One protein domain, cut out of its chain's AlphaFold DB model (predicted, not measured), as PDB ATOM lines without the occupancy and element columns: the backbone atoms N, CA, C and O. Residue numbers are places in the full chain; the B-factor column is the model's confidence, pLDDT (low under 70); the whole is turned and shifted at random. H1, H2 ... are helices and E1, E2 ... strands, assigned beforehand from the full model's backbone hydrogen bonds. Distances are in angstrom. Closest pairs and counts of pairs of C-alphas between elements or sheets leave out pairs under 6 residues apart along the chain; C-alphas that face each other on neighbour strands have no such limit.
ATOM      1  N   TRP A  10      80.730 146.696  99.778       95.75
ATOM      2  CA  TRP A  10      81.777 147.635  99.397       95.75
ATOM      3  C   TRP A  10      81.849 148.841 100.323       95.75
ATOM      4  O   TRP A  10      80.827 149.419 100.684       95.75
ATOM      5  N   TYR A  11      83.071 149.258 100.659       95.88
ATOM      6  CA  TYR A  11      83.301 150.432 101.493       95.88
ATOM      7  C   TYR A  11      84.473 151.275 100.996       95.88
ATOM      8  O   TYR A  11      85.536 150.743 100.673       95.88
ATOM      9  N   LEU A  12      84.329 152.599 101.039       95.81
ATOM     10  CA  LEU A  12      85.467 153.518 101.111       95.81
ATOM     11  C   LEU A  12      85.863 153.684 102.569       95.81
ATOM     12  O   LEU A  12      85.088 154.170 103.391       95.81
ATOM     13  N   MET A  13      87.079 153.265 102.893       94.69
ATOM     14  CA  MET A  13      87.520 153.176 104.278       94.69
ATOM     15  C   MET A  13      89.039 153.327 104.343       94.69
ATOM     16  O   MET A  13      89.752 152.835 103.471       94.69
ATOM     17  N   SER A  14      89.556 154.050 105.331       93.44
ATOM     18  CA  SER A  14      91.000 154.146 105.572       93.44
ATOM     19  C   SER A  14      91.481 152.943 106.403       93.44
ATOM     20  O   SER A  14      90.664 152.212 106.965       93.44
ATOM     21  N   PRO A  15      92.796 152.680 106.516       91.19
ATOM     22  CA  PRO A  15      93.295 151.689 107.472       91.19
ATOM     23  C   PRO A  15      92.841 151.967 108.916       91.19
ATOM     24  O   PRO A  15      92.444 151.039 109.611       91.19
ATOM     25  N   ALA A  16      92.817 153.238 109.332       91.50
ATOM     26  CA  ALA A  16      92.367 153.634 110.667       91.50
ATOM     27  C   ALA A  16      90.867 153.357 110.875       91.50
ATOM     28  O   ALA A  16      90.480 152.796 111.898       91.50
ATOM     29  N   ASP A  17      90.032 153.673 109.879       91.75
ATOM     30  CA  ASP A  17      88.600 153.353 109.923       91.75
ATOM     31  C   ASP A  17      88.372 151.838 110.003       91.75
ATOM     32  O   ASP A  17      87.523 151.383 110.766       91.75
ATOM     33  N   LEU A  18      89.162 151.042 109.270       91.06
ATOM     34  CA  LEU A  18      89.086 149.582 109.339       91.06
ATOM     35  C   LEU A  18      89.399 149.071 110.748       91.06
ATOM     36  O   LEU A  18      88.689 148.211 111.257       91.06
ATOM     37  N   GLU A  19      90.432 149.594 111.407       89.81
ATOM     38  CA  GLU A  19      90.758 149.200 112.781       89.81
ATOM     39  C   GLU A  19      89.660 149.569 113.782       89.81
ATOM     40  O   GLU A  19      89.415 148.818 114.732       89.81
ATOM     41  N   ILE A  20      89.007 150.718 113.595       89.00
ATOM     42  CA  ILE A  20      87.844 151.125 114.392       89.00
ATOM     43  C   ILE A  20      86.702 150.128 114.183       89.00
ATOM     44  O   ILE A  20      86.178 149.576 115.150       89.00
ATOM     45  N   GLU A  21      86.355 149.832 112.933       88.19
ATOM     46  CA  GLU A  21      85.258 148.923 112.608       88.19
ATOM     47  C   GLU A  21      85.519 147.479 113.054       88.19
ATOM     48  O   GLU A  21      84.633 146.818 113.596       88.19
ATOM     49  N   LEU A  22      86.755 146.989 112.930       86.94
ATOM     50  CA  LEU A  22      87.143 145.680 113.458       86.94
ATOM     51  C   LEU A  22      87.030 145.628 114.985       86.94
ATOM     52  O   LEU A  22      86.626 144.600 115.532       86.94
ATOM     53  N   ARG A  23      87.364 146.719 115.688       84.94
ATOM     54  CA  ARG A  23      87.146 146.825 117.138       84.94
ATOM     55  C   ARG A  23      85.656 146.773 117.472       84.94
ATOM     56  O   ARG A  23      85.290 145.955 118.311       84.94
ATOM     57  N   ARG A  24      84.812 147.549 116.780       82.62
ATOM     58  CA  ARG A  24      83.340 147.552 116.948       82.62
ATOM     59  C   ARG A  24      82.736 146.171 116.733       82.62
ATOM     60  O   ARG A  24      81.941 145.702 117.546       82.62
ATOM     61  N   PHE A  25      83.156 145.503 115.664       81.12
ATOM     62  CA  PHE A  25      82.698 144.161 115.326       81.12
ATOM     63  C   PHE A  25      83.046 143.142 116.424       81.12
ATOM     64  O   PHE A  25      82.217 142.307 116.784       81.12
ATOM     65  N   ARG A  26      84.254 143.227 117.002       80.19
ATOM     66  CA  ARG A  26      84.706 142.329 118.078       80.19
ATOM     67  C   ARG A  26      84.065 142.636 119.429       80.19
ATOM     68  O   ARG A  26      83.795 141.706 120.183       80.19
ATOM     69  N   SER A  27      83.860 143.909 119.766       75.75
ATOM     70  CA  SER A  27      83.502 144.297 121.131       75.75
ATOM     71  C   SER A  27      82.030 144.066 121.478       75.75
ATOM     72  O   SER A  27      81.734 143.998 122.668       75.75
ATOM     73  N   ARG A  28      81.102 143.929 120.510       62.88
ATOM     74  CA  ARG A  28      79.627 143.794 120.710       62.88
ATOM     75  C   ARG A  28      78.982 144.816 121.676       62.88
ATOM     76  O   ARG A  28      77.785 144.750 121.930       62.88
ATOM     77  N   SER A  29      79.749 145.761 122.209       53.38
ATOM     78  CA  SER A  29      79.396 146.709 123.260       53.38
ATOM     79  C   SER A  29      79.825 148.094 122.774       53.38
ATOM     80  O   SER A  29      80.985 148.333 122.428       53.38
ATOM     81  N   GLY A  30      78.821 148.956 122.606       54.78
ATOM     82  CA  GLY A  30      78.843 150.160 121.773       54.78
ATOM     83  C   GLY A  30      79.623 151.329 122.363       54.78
ATOM     84  O   GLY A  30      79.041 152.327 122.763       54.78
ATOM     85  N   SER A  31      80.946 151.214 122.396       55.25
ATOM     86  CA  SER A  31      81.844 152.297 122.808       55.25
ATOM     87  C   SER A  31      83.135 152.280 121.985       55.25
ATOM     88  O   SER A  31      84.239 152.325 122.527       55.25
ATOM     89  N   ALA A  32      83.023 152.178 120.663       61.50
ATOM     90  CA  ALA A  32      84.126 152.600 119.808       61.50
ATOM     91  C   ALA A  32      83.745 153.927 119.165       61.50
ATOM     92  O   ALA A  32      82.575 154.157 118.857       61.50
ATOM     93  N   GLU A  33      84.748 154.775 118.975       73.62
ATOM     94  CA  GLU A  33      84.614 155.989 118.186       73.62
ATOM     95  C   GLU A  33      83.974 155.667 116.825       73.62
ATOM     96  O   GLU A  33      84.201 154.586 116.272       73.62
ATOM     97  N   PRO A  34      83.143 156.565 116.286       77.56
ATOM     98  CA  PRO A  34      82.556 156.369 114.970       77.56
ATOM     99  C   PRO A  34      83.651 156.375 113.897       77.56
ATOM    100  O   PRO A  34      84.557 157.206 113.935       77.56
ATOM    101  N   SER A  35      83.557 155.474 112.914       87.50
ATOM    102  CA  SER A  35      84.435 155.517 111.742       87.50
ATOM    103  C   SER A  35      83.883 156.448 110.656       87.50
ATOM    104  O   SER A  35      82.690 156.773 110.619       87.50
ATOM    105  N   ASN A  36      84.757 156.832 109.725       89.62
ATOM    106  CA  ASN A  36      84.396 157.533 108.494       89.62
ATOM    107  C   ASN A  36      84.198 156.574 107.308       89.62
ATOM    108  O   ASN A  36      84.253 157.004 106.147       89.62
ATOM    109  N   ALA A  37      83.986 155.279 107.578       91.62
ATOM    110  CA  ALA A  37      83.707 154.296 106.544       91.62
ATOM    111  C   ALA A  37      82.389 154.625 105.832       91.62
ATOM    112  O   ALA A  37      81.357 154.868 106.462       91.62
ATOM    113  N   LEU A  38      82.427 154.619 104.502       93.31
ATOM    114  CA  LEU A  38      81.271 154.875 103.654       93.31
ATOM    115  C   LEU A  38      80.923 153.598 102.897       93.31
ATOM    116  O   LEU A  38      81.730 153.144 102.090       93.31
ATOM    117  N   ALA A  39      79.747 153.033 103.169       94.38
ATOM    118  CA  ALA A  39      79.211 151.923 102.388       94.38
ATOM    119  C   ALA A  39      78.846 152.409 100.982       94.38
ATOM    120  O   ALA A  39      78.298 153.502 100.838       94.38
ATOM    121  N   LEU A  40      79.151 151.598  99.975       94.94
ATOM    122  CA  LEU A  40      78.843 151.862  98.577       94.94
ATOM    123  C   LEU A  40      78.010 150.723  97.996       94.94
ATOM    124  O   LEU A  40      78.211 149.553  98.330       94.94
ATOM    125  N   GLU A  41      77.145 151.068  97.050       94.38
ATOM    126  CA  GLU A  41      76.526 150.086  96.167       94.38
ATOM    127  C   GLU A  41      77.571 149.482  95.219       94.38
ATOM    128  O   GLU A  41      78.558 150.132  94.858       94.38
ATOM    129  N   THR A  42      77.346 148.246  94.764       92.31
ATOM    130  CA  THR A  42      78.294 147.533  93.888       92.31
ATOM    131  C   THR A  42      78.627 148.323  92.625       92.31
ATOM    132  O   THR A  42      79.799 148.472  92.292       92.31
ATOM    133  N   GLU A  43      77.629 148.893  91.946       91.88
ATOM    134  CA  GLU A  43      77.865 149.688  90.734       91.88
ATOM    135  C   GLU A  43      78.778 150.895  91.011       91.88
ATOM    136  O   GLU A  43      79.702 151.186  90.251       91.88
ATOM    137  N   GLU A  44      78.568 151.580  92.136       94.25
ATOM    138  CA  GLU A  44      79.385 152.726  92.523       94.25
ATOM    139  C   GLU A  44      80.818 152.314  92.870       94.25
ATOM    140  O   GLU A  44      81.770 152.948  92.407       94.25
ATOM    141  N   ALA A  45      80.983 151.223  93.615       94.00
ATOM    142  CA  ALA A  45      82.290 150.683  93.953       94.00
ATOM    143  C   ALA A  45      83.086 150.277  92.705       94.00
ATOM    144  O   ALA A  45      84.264 150.619  92.589       94.00
ATOM    145  N   LEU A  46      82.445 149.622  91.732       91.25
ATOM    146  CA  LEU A  46      83.087 149.257  90.469       91.25
ATOM    147  C   LEU A  46      83.490 150.497  89.657       91.25
ATOM    148  O   LEU A  46      84.583 150.517  89.093       91.25
ATOM    149  N   ARG A  47      82.695 151.578  89.666       90.88
ATOM    150  CA  ARG A  47      83.104 152.859  89.056       90.88
ATOM    151  C   ARG A  47      84.315 153.477  89.754       90.88
ATOM    152  O   ARG A  47      85.254 153.891  89.079       90.88
ATOM    153  N   TYR A  48      84.336 153.516  91.088       91.56
ATOM    154  CA  TYR A  48      85.491 154.016  91.852       91.56
ATOM    155  C   TYR A  48      86.755 153.198  91.583       91.56
ATOM    156  O   TYR A  48      87.845 153.752  91.405       91.56
ATOM    157  N   ARG A  49      86.604 151.875  91.520       90.88
ATOM    158  CA  ARG A  49      87.669 150.948  91.161       90.88
ATOM    159  C   ARG A  49      88.175 151.246  89.754       90.88
ATOM    160  O   ARG A  49      89.374 151.439  89.586       90.88
ATOM    161  N   ASN A  50      87.268 151.388  88.788       89.38
ATOM    162  CA  ASN A  50      87.593 151.712  87.399       89.38
ATOM    163  C   ASN A  50      88.170 153.130  87.222       89.38
ATOM    164  O   ASN A  50      88.798 153.447  86.218       89.38
ATOM    165  N   ALA A  51      88.044 153.986  88.233       89.12
ATOM    166  CA  ALA A  51      88.767 155.246  88.328       89.12
ATOM    167  C   ALA A  51      90.145 155.097  89.014       89.12
ATOM    168  O   ALA A  51      90.753 156.089  89.421       89.12
ATOM    169  N   GLY A  52      90.670 153.882  89.170       89.00
ATOM    170  CA  GLY A  52      91.977 153.619  89.770       89.00
ATOM    171  C   GLY A  52      91.964 153.401  91.281       89.00
ATOM    172  O   GLY A  52      93.030 153.188  91.853       89.00
ATOM    173  N   ASN A  53      90.806 153.462  91.952       92.06
ATOM    174  CA  ASN A  53      90.732 153.361  93.414       92.06
ATOM    175  C   ASN A  53      91.750 154.294  94.115       92.06
ATOM    176  O   ASN A  53      92.534 153.881  94.976       92.06
ATOM    177  N   LEU A  54      91.819 155.544  93.652       91.31
ATOM    178  CA  LEU A  54      92.734 156.533  94.215       91.31
ATOM    179  C   LEU A  54      92.288 156.903  95.636       91.31
ATOM    180  O   LEU A  54      91.083 157.023  95.869       91.31
ATOM    181  N   PRO A  55      93.227 157.100  96.579       90.25
ATOM    182  CA  PRO A  55      92.878 157.550  97.917       90.25
ATOM    183  C   PRO A  55      92.219 158.930  97.861       90.25
ATOM    184  O   PRO A  55      92.692 159.819  97.149       90.25
ATOM    185  N   ASP A  56      91.143 159.113  98.619       91.12
ATOM    186  CA  ASP A  56      90.518 160.426  98.770       91.12
ATOM    187  C   ASP A  56      91.285 161.329  99.759       91.12
ATOM    188  O   ASP A  56      92.354 160.977 100.262       91.12
ATOM    189  N   HIS A  57      90.735 162.510 100.060       91.00
ATOM    190  CA  HIS A  57      91.338 163.470 100.994       91.00
ATOM    191  C   HIS A  57      91.492 162.945 102.435       91.00
ATOM    192  O   HIS A  57      92.251 163.526 103.207       91.00
ATOM    193  N   LEU A  58      90.804 161.856 102.795       89.69
ATOM    194  CA  LEU A  58      90.917 161.166 104.083       89.69
ATOM    195  C   LEU A  58      91.767 159.886 103.978       89.69
ATOM    196  O   LEU A  58      91.842 159.107 104.927       89.69
ATOM    197  N   GLY A  59      92.396 159.633 102.826       91.50
ATOM    198  CA  GLY A  59      93.187 158.428 102.579       91.50
ATOM    199  C   GLY A  59      92.349 157.152 102.447       91.50
ATOM    200  O   GLY A  59      92.890 156.049 102.568       91.50
ATOM    201  N   ARG A  60      91.034 157.269 102.222       94.75
ATOM    202  CA  ARG A  60      90.138 156.119 102.074       94.75
ATOM    203  C   ARG A  60      90.311 155.494 100.699       94.75
ATOM    204  O   ARG A  60      90.357 156.193  99.692       94.75
ATOM    205  N   THR A  61      90.364 154.167 100.667       94.69
ATOM    206  CA  THR A  61      90.349 153.375  99.429       94.69
ATOM    207  C   THR A  61      89.310 152.269  99.542       94.69
ATOM    208  O   THR A  61      88.890 151.909 100.648       94.69
ATOM    209  N   LEU A  62      88.902 151.717  98.402       95.00
ATOM    210  CA  LEU A  62      87.943 150.626  98.333       95.00
ATOM    211  C   LEU A  62      88.436 149.399  99.092       95.00
ATOM    212  O   LEU A  62      89.553 148.905  98.884       95.00
ATOM    213  N   ARG A  63      87.547 148.896  99.938       95.19
ATOM    214  CA  ARG A  63      87.631 147.607 100.610       95.19
ATOM    215  C   ARG A  63      86.363 146.823 100.311       95.19
ATOM    216  O   ARG A  63      85.264 147.360 100.444       95.19
ATOM    217  N   LEU A  64      86.533 145.565  99.929       95.31
ATOM    218  CA  LEU A  64      85.442 144.605  99.855       95.31
ATOM    219  C   LEU A  64      85.402 143.845 101.172       95.31
ATOM    220  O   LEU A  64      86.311 143.076 101.478       95.31
ATOM    221  N   VAL A  65      84.370 144.083 101.960       94.69
ATOM    222  CA  VAL A  65      84.147 143.397 103.223       94.69
ATOM    223  C   VAL A  65      83.355 142.131 102.934       94.69
ATOM    224  O   VAL A  65      82.257 142.219 102.398       94.69
ATOM    225  N   LEU A  66      83.891 140.966 103.295       93.94
ATOM    226  CA  LEU A  66      83.225 139.672 103.130       93.94
ATOM    227  C   LEU A  66      83.073 139.010 104.489       93.94
ATOM    228  O   LEU A  66      84.049 138.879 105.226       93.94
ATOM    229  N   ARG A  67      81.860 138.586 104.837       90.81
ATOM    230  CA  ARG A  67      81.639 137.850 106.079       90.81
ATOM    231  C   ARG A  67      82.139 136.416 105.919       90.81
ATOM    232  O   ARG A  67      82.007 135.838 104.847       90.81
ATOM    233  N   VAL A  68      82.720 135.858 106.972       89.69
ATOM    234  CA  VAL A  68      83.212 134.478 106.988       89.69
ATOM    235  C   VAL A  68      82.713 133.805 108.258       89.69
ATOM    236  O   VAL A  68      83.205 134.089 109.355       89.69
ATOM    237  N   ASP A  69      81.731 132.926 108.103       87.19
ATOM    238  CA  ASP A  69      81.086 132.203 109.198       87.19
ATOM    239  C   ASP A  69      81.635 130.774 109.375       87.19
ATOM    240  O   ASP A  69      81.329 130.121 110.371       87.19
ATOM    241  N   SER A  70      82.485 130.290 108.461       85.88
ATOM    242  CA  SER A  70      83.117 128.966 108.544       85.88
ATOM    243  C   SER A  70      84.533 128.941 107.952       85.88
ATOM    244  O   SER A  70      84.963 129.870 107.266       85.88
ATOM    245  N   ALA A  71      85.282 127.865 108.217       81.75
ATOM    246  CA  ALA A  71      86.583 127.643 107.582       81.75
ATOM    247  C   ALA A  71      86.454 127.412 106.066       81.75
ATOM    248  O   ALA A  71      87.309 127.866 105.309       81.75
ATOM    249  N   ASP A  72      85.376 126.764 105.624       82.25
ATOM    250  CA  ASP A  72      85.133 126.496 104.204       82.25
ATOM    251  C   ASP A  72      84.795 127.778 103.443       82.25
ATOM    252  O   ASP A  72      85.325 128.001 102.358       82.25
ATOM    253  N   GLU A  73      84.036 128.696 104.051       86.00
ATOM    254  CA  GLU A  73      83.818 130.032 103.481       86.00
ATOM    255  C   GLU A  73      85.114 130.838 103.362       86.00
ATOM    256  O   GLU A  73      85.266 131.629 102.434       86.00
ATOM    257  N   LEU A  74      86.065 130.647 104.285       82.88
ATOM    258  CA  LEU A  74      87.371 131.293 104.170       82.88
ATOM    259  C   LEU A  74      88.171 130.732 102.990       82.88
ATOM    260  O   LEU A  74      88.864 131.491 102.317       82.88
ATOM    261  N   ARG A  75      88.097 129.417 102.753       78.31
ATOM    262  CA  ARG A  75      88.763 128.761 101.616       78.31
ATOM    263  C   ARG A  75      88.123 129.161 100.285       78.31
ATOM    264  O   ARG A  75      88.840 129.372  99.316       78.31
ATOM    265  N   ALA A  76      86.807 129.359 100.263       81.19
ATOM    266  CA  ALA A  76      86.033 129.784  99.095       81.19
ATOM    267  C   ALA A  76      85.901 131.321  98.959       81.19
ATOM    268  O   ALA A  76      84.971 131.826  98.326       81.19
ATOM    269  N   LEU A  77      86.811 132.103  99.555       85.25
ATOM    270  CA  LEU A  77      86.683 133.565  99.589       85.25
ATOM    271  C   LEU A  77      86.735 134.209  98.192       85.25
ATOM    272  O   LEU A  77      86.054 135.208  97.965       85.25
ATOM    273  N   ASP A  78      87.502 133.638  97.259       82.44
ATOM    274  CA  ASP A  78      87.568 134.093  95.859       82.44
ATOM    275  C   ASP A  78      86.232 133.868  95.120       82.44
ATOM    276  O   ASP A  78      85.754 134.744  94.393       82.44
ATOM    277  N   GLU A  79      85.556 132.742  95.366       83.56
ATOM    278  CA  GLU A  79      84.214 132.490  94.822       83.56
ATOM    279  C   GLU A  79      83.220 133.515  95.367       83.56
ATOM    280  O   GLU A  79      82.471 134.146  94.619       83.56
ATOM    281  N   LYS A  80      83.276 133.768  96.678       88.06
ATOM    282  CA  LYS A  80      82.430 134.770  97.321       88.06
ATOM    283  C   LYS A  80      82.693 136.172  96.778       88.06
ATOM    284  O   LYS A  80      81.752 136.902  96.468       88.06
ATOM    285  N   ARG A  81      83.964 136.536  96.585       90.12
ATOM    286  CA  ARG A  81      84.379 137.793  95.951       90.12
ATOM    287  C   ARG A  81      83.775 137.958  94.560       90.12
ATOM    288  O   ARG A  81      83.367 139.069  94.233       90.12
ATOM    289  N   SER A  82      83.679 136.888  93.775       86.81
ATOM    290  CA  SER A  82      83.147 136.929  92.404       86.81
ATOM    291  C   SER A  82      81.715 137.466  92.328       86.81
ATOM    292  O   SER A  82      81.341 138.075  91.330       86.81
ATOM    293  N   SER A  83      80.920 137.306  93.391       87.88
ATOM    294  CA  SER A  83      79.564 137.872  93.459       87.88
ATOM    295  C   SER A  83      79.534 139.407  93.571       87.88
ATOM    296  O   SER A  83      78.554 140.034  93.177       87.88
ATOM    297  N   PHE A  84      80.618 140.019  94.059       90.00
ATOM    298  CA  PHE A  84      80.776 141.472  94.205       90.00
ATOM    299  C   PHE A  84      81.682 142.080  93.137       90.00
ATOM    300  O   PHE A  84      81.559 143.260  92.811       90.00
ATOM    301  N   GLU A  85      82.614 141.283  92.624       88.38
ATOM    302  CA  GLU A  85      83.597 141.656  91.623       88.38
ATOM    303  C   GLU A  85      83.674 140.561  90.541       88.38
ATOM    304  O   GLU A  85      84.552 139.698  90.585       88.38
ATOM    305  N   PRO A  86      82.736 140.543  89.581       84.38
ATOM    306  CA  PRO A  86      82.620 139.439  88.623       84.38
ATOM    307  C   PRO A  86      83.803 139.355  87.648       84.38
ATOM    308  O   PRO A  86      84.178 138.271  87.217       84.38
ATOM    309  N   ASP A  87      84.431 140.488  87.352       85.38
ATOM    310  CA  ASP A  87      85.587 140.642  86.464       85.38
ATOM    311  C   ASP A  87      86.925 140.585  87.226       85.38
ATOM    312  O   ASP A  87      87.960 141.038  86.741       85.38
ATOM    313  N   HIS A  88      86.950 140.050  88.452       84.56
ATOM    314  CA  HIS A  88      88.141 140.113  89.304       84.56
ATOM    315  C   HIS A  88      89.360 139.340  88.761       84.56
ATOM    316  O   HIS A  88      90.481 139.610  89.210       84.56
ATOM    317  N   HIS A  89      89.140 138.412  87.825       82.62
ATOM    318  CA  HIS A  89      90.173 137.668  87.099       82.62
ATOM    319  C   HIS A  89      90.563 138.301  85.760       82.62
ATOM    320  O   HIS A  89      91.430 137.761  85.074       82.62
ATOM    321  N   ASP A  90      89.893 139.370  85.343       84.44
ATOM    322  CA  ASP A  90      90.191 140.051  84.093       84.44
ATOM    323  C   ASP A  90      91.287 141.096  84.286       84.44
ATOM    324  O   ASP A  90      91.525 141.623  85.381       84.44
ATOM    325  N   ALA A  91      91.967 141.406  83.183       81.94
ATOM    326  CA  ALA A  91      92.909 142.506  83.143       81.94
ATOM    327  C   ALA A  91      92.172 143.817  83.473       81.94
ATOM    328  O   ALA A  91      91.189 144.141  82.805       81.94
ATOM    329  N   PRO A  92      92.633 144.609  84.458       79.12
ATOM    330  CA  PRO A  92      91.996 145.886  84.740       79.12
ATOM    331  C   PRO A  92      92.271 146.871  83.598       79.12
ATOM    332  O   PRO A  92      93.425 147.106  83.238       79.12
ATOM    333  N   ASP A  93      91.229 147.522  83.089       75.88
ATOM    334  CA  ASP A  93      91.325 148.632  82.127       75.88
ATOM    335  C   ASP A  93      91.743 149.961  82.793       75.88
ATOM    336  O   ASP A  93      92.075 150.941  82.127       75.88
ATOM    337  N   TRP A  94      91.778 149.992  84.125       70.31
ATOM    338  CA  TRP A  94      91.787 151.217  84.924       70.31
ATOM    339  C   TRP A  94      93.064 151.498  85.722       70.31
ATOM    340  O   TRP A  94      93.134 152.484  86.468       70.31
ATOM    341  N   ARG A  95      94.087 150.644  85.634       74.88
ATOM    342  CA  ARG A  95      95.280 150.772  86.484       74.88
ATOM    343  C   ARG A  95      96.177 151.923  86.007       74.88
ATOM    344  O   ARG A  95      97.043 151.756  85.158       74.88
ATOM    345  N   ARG A  96      95.975 153.106  86.592       76.31
ATOM    346  CA  ARG A  96      96.751 154.339  86.352       76.31
ATOM    347  C   ARG A  96      97.767 154.633  87.468       76.31
ATOM    348  O   ARG A  96      97.645 154.050  88.551       76.31
ATOM    349  N   PRO A  97      98.751 155.534  87.273       80.88
ATOM    350  CA  PRO A  97      99.683 155.916  88.334       80.88
ATOM    351  C   PRO A  97      98.961 156.328  89.624       80.88
ATOM    352  O   PRO A  97      97.975 157.061  89.588       80.88
ATOM    353  N   GLY A  98      99.437 155.822  90.763       82.94
ATOM    354  CA  GLY A  98      98.823 156.061  92.075       82.94
ATOM    355  C   GLY A  98      97.645 155.145  92.425       82.94
ATOM    356  O   GLY A  98      97.210 155.169  93.578       82.94
ATOM    357  N   SER A  99      97.168 154.313  91.489       86.69
ATOM    358  CA  SER A  99      96.082 153.361  91.753       86.69
ATOM    359  C   SER A  99      96.419 152.407  92.894       86.69
ATOM    360  O   SER A  99      97.569 151.984  93.048       86.69
ATOM    361  N   LYS A 100      95.408 152.037  93.682       85.94
ATOM    362  CA  LYS A 100      95.552 151.084  94.788       85.94
ATOM    363  C   LYS A 100      94.758 149.808  94.505       85.94
ATOM    364  O   LYS A 100      93.644 149.893  93.987       85.94
ATOM    365  N   PRO A 101      95.290 148.621  94.847       83.62
ATOM    366  CA  PRO A 101      94.510 147.397  94.740       83.62
ATOM    367  C   PRO A 101      93.274 147.486  95.638       83.62
ATOM    368  O   PRO A 101      93.273 148.166  96.668       83.62
ATOM    369  N   VAL A 102      92.216 146.793  95.236       88.19
ATOM    370  CA  VAL A 102      91.075 146.546  96.116       88.19
ATOM    371  C   VAL A 102      91.526 145.585  97.209       88.19
ATOM    372  O   VAL A 102      92.001 144.489  96.910       88.19
ATOM    373  N   ASN A 103      91.349 145.984  98.466       89.25
ATOM    374  CA  ASN A 103      91.640 145.123  99.607       89.25
ATOM    375  C   ASN A 103      90.393 144.321  99.986       89.25
ATOM    376  O   ASN A 103      89.346 144.903 100.265       89.25
ATOM    377  N   VAL A 104      90.513 142.997 100.034       90.94
ATOM    378  CA  VAL A 104      89.459 142.126 100.566       90.94
ATOM    379  C   VAL A 104      89.649 141.996 102.076       90.94
ATOM    380  O   VAL A 104      90.740 141.678 102.548       90.94
ATOM    381  N   VAL A 105      88.592 142.264 102.835       91.88
ATOM    382  CA  VAL A 105      88.560 142.206 104.296       91.88
ATOM    383  C   VAL A 105      87.639 141.056 104.711       91.88
ATOM    384  O   VAL A 105      86.421 141.239 104.748       91.88
ATOM    385  N   PRO A 106      88.184 139.872 105.037       89.44
ATOM    386  CA  PRO A 106      87.391 138.780 105.585       89.44
ATOM    387  C   PRO A 106      87.027 139.067 107.052       89.44
ATOM    388  O   PRO A 106      87.862 138.951 107.953       89.44
ATOM    389  N   LEU A 107      85.768 139.426 107.310       88.31
ATOM    390  CA  LEU A 107      85.200 139.560 108.651       88.31
ATOM    391  C   LEU A 107      84.812 138.191 109.198       88.31
ATOM    392  O   LEU A 107      83.714 137.688 108.965       88.31
ATOM    393  N   ARG A 108      85.739 137.593 109.944       86.06
ATOM    394  CA  ARG A 108      85.556 136.280 110.565       86.06
ATOM    395  C   ARG A 108      84.643 136.366 111.781       86.06
ATOM    396  O   ARG A 108      84.895 137.174 112.677       86.06
ATOM    397  N   ALA A 109      83.642 135.495 111.850       78.75
ATOM    398  CA  ALA A 109      82.843 135.322 113.054       78.75
ATOM    399  C   ALA A 109      83.722 134.906 114.259       78.75
ATOM    400  O   ALA A 109      84.761 134.256 114.081       78.75
TER     401      ALA A 109
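AT A GLANCE: This is residues 10 to 109 of the 197 residues of an uncharacterized protein of Actinobacteria bacterium (UniProt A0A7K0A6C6). A strongly twisted sheet of four strands makes the core of a flat domain, with H1 on one face, beside the strands, and H2, H3 and H4 on the other face, H2 by E1 and the short H3 and H4 by E3 and E4. A long stretch with no named element, residues 83 to 102, loops from H4 back to E4. The 100 printed residues hold, in order, E1 H1 E2 H2 E3 H3 H4 E4; the mixed sheet has the order E2 E1 E3 E4, and the class is mixed, helices and strands. The whole is compact, with a radius of gyration of the C-alphas of 14.2 A and spans of 43 by 36 by 20 A.

HOW THE PARTS SIT: E1, residues 10 to 13, is an inner strand. H1, residues 15 to 27, is on the sheet at a height of 8.6 A, over none of the strands, but only just: 2 of its C-alphas fall on E3, residues 61 to 68. E2, residues 38 to 40, is an edge strand, antiparallel to E1 at 154 degrees, with N 40 and O 10 at 2.8 A. H2, residues 42 to 50, lies over E1 on the face opposite to H1; its closest C-alphas to E1 are those of Ala 45 and Trp 10, 6.3 A apart. E3 is antiparallel to E1 at 127 degrees, with N 63 and O 11 at 2.8 A. H3, residues 71 to 75, and H4, residues 77 to 82, are on the same face as H2; they are close but not clearly touching, with C-alphas 73 and 80 at 7.9 A. H4 comes closest to E3 at the C-alphas of Arg 81 and Leu 66, 7.5 A apart. E4, residues 103 to 108, is parallel to E3 at 28 degrees, with N 105 and O 64 at 2.8 A. H1 and E4 are near each other, with 8 pairs of C-alphas within 10 A. E3, H3, H4 and E4 form a strand-helix-strand unit, two parallel neighbour strands with helices between, and its crossover is right-handed; E2, H2 and E3 form a split one, with E1 between its strands, also right-handed. H2 and H4 on one face and H1 on the other make three layers. In H1, H2, H3 and H4 every O i to N i+4 pair is within hydrogen-bond range.

IN THESE COORDINATES: E1 begins at C-alpha 10, (81.777, 147.635, 99.397). H1 is 18.4 A long, H2 12.1 A, E3 21.6 A and E4 15.3 A; E1 is 9.4 A, H4 8.7 A, and E2 and H3 6.4 A each. E4 ends at C-alpha 108, (85.556, 136.280, 110.565).

THE WHOLE: The C-alphas farthest apart, those of Ser 29 and Asp 93, are 42.9 A apart. The printed part has no cut, and the link from H4 to E4, 20 residues, is long. The mean pLDDT of the printed part is 86.2, and residues 28 to 32 are under 70.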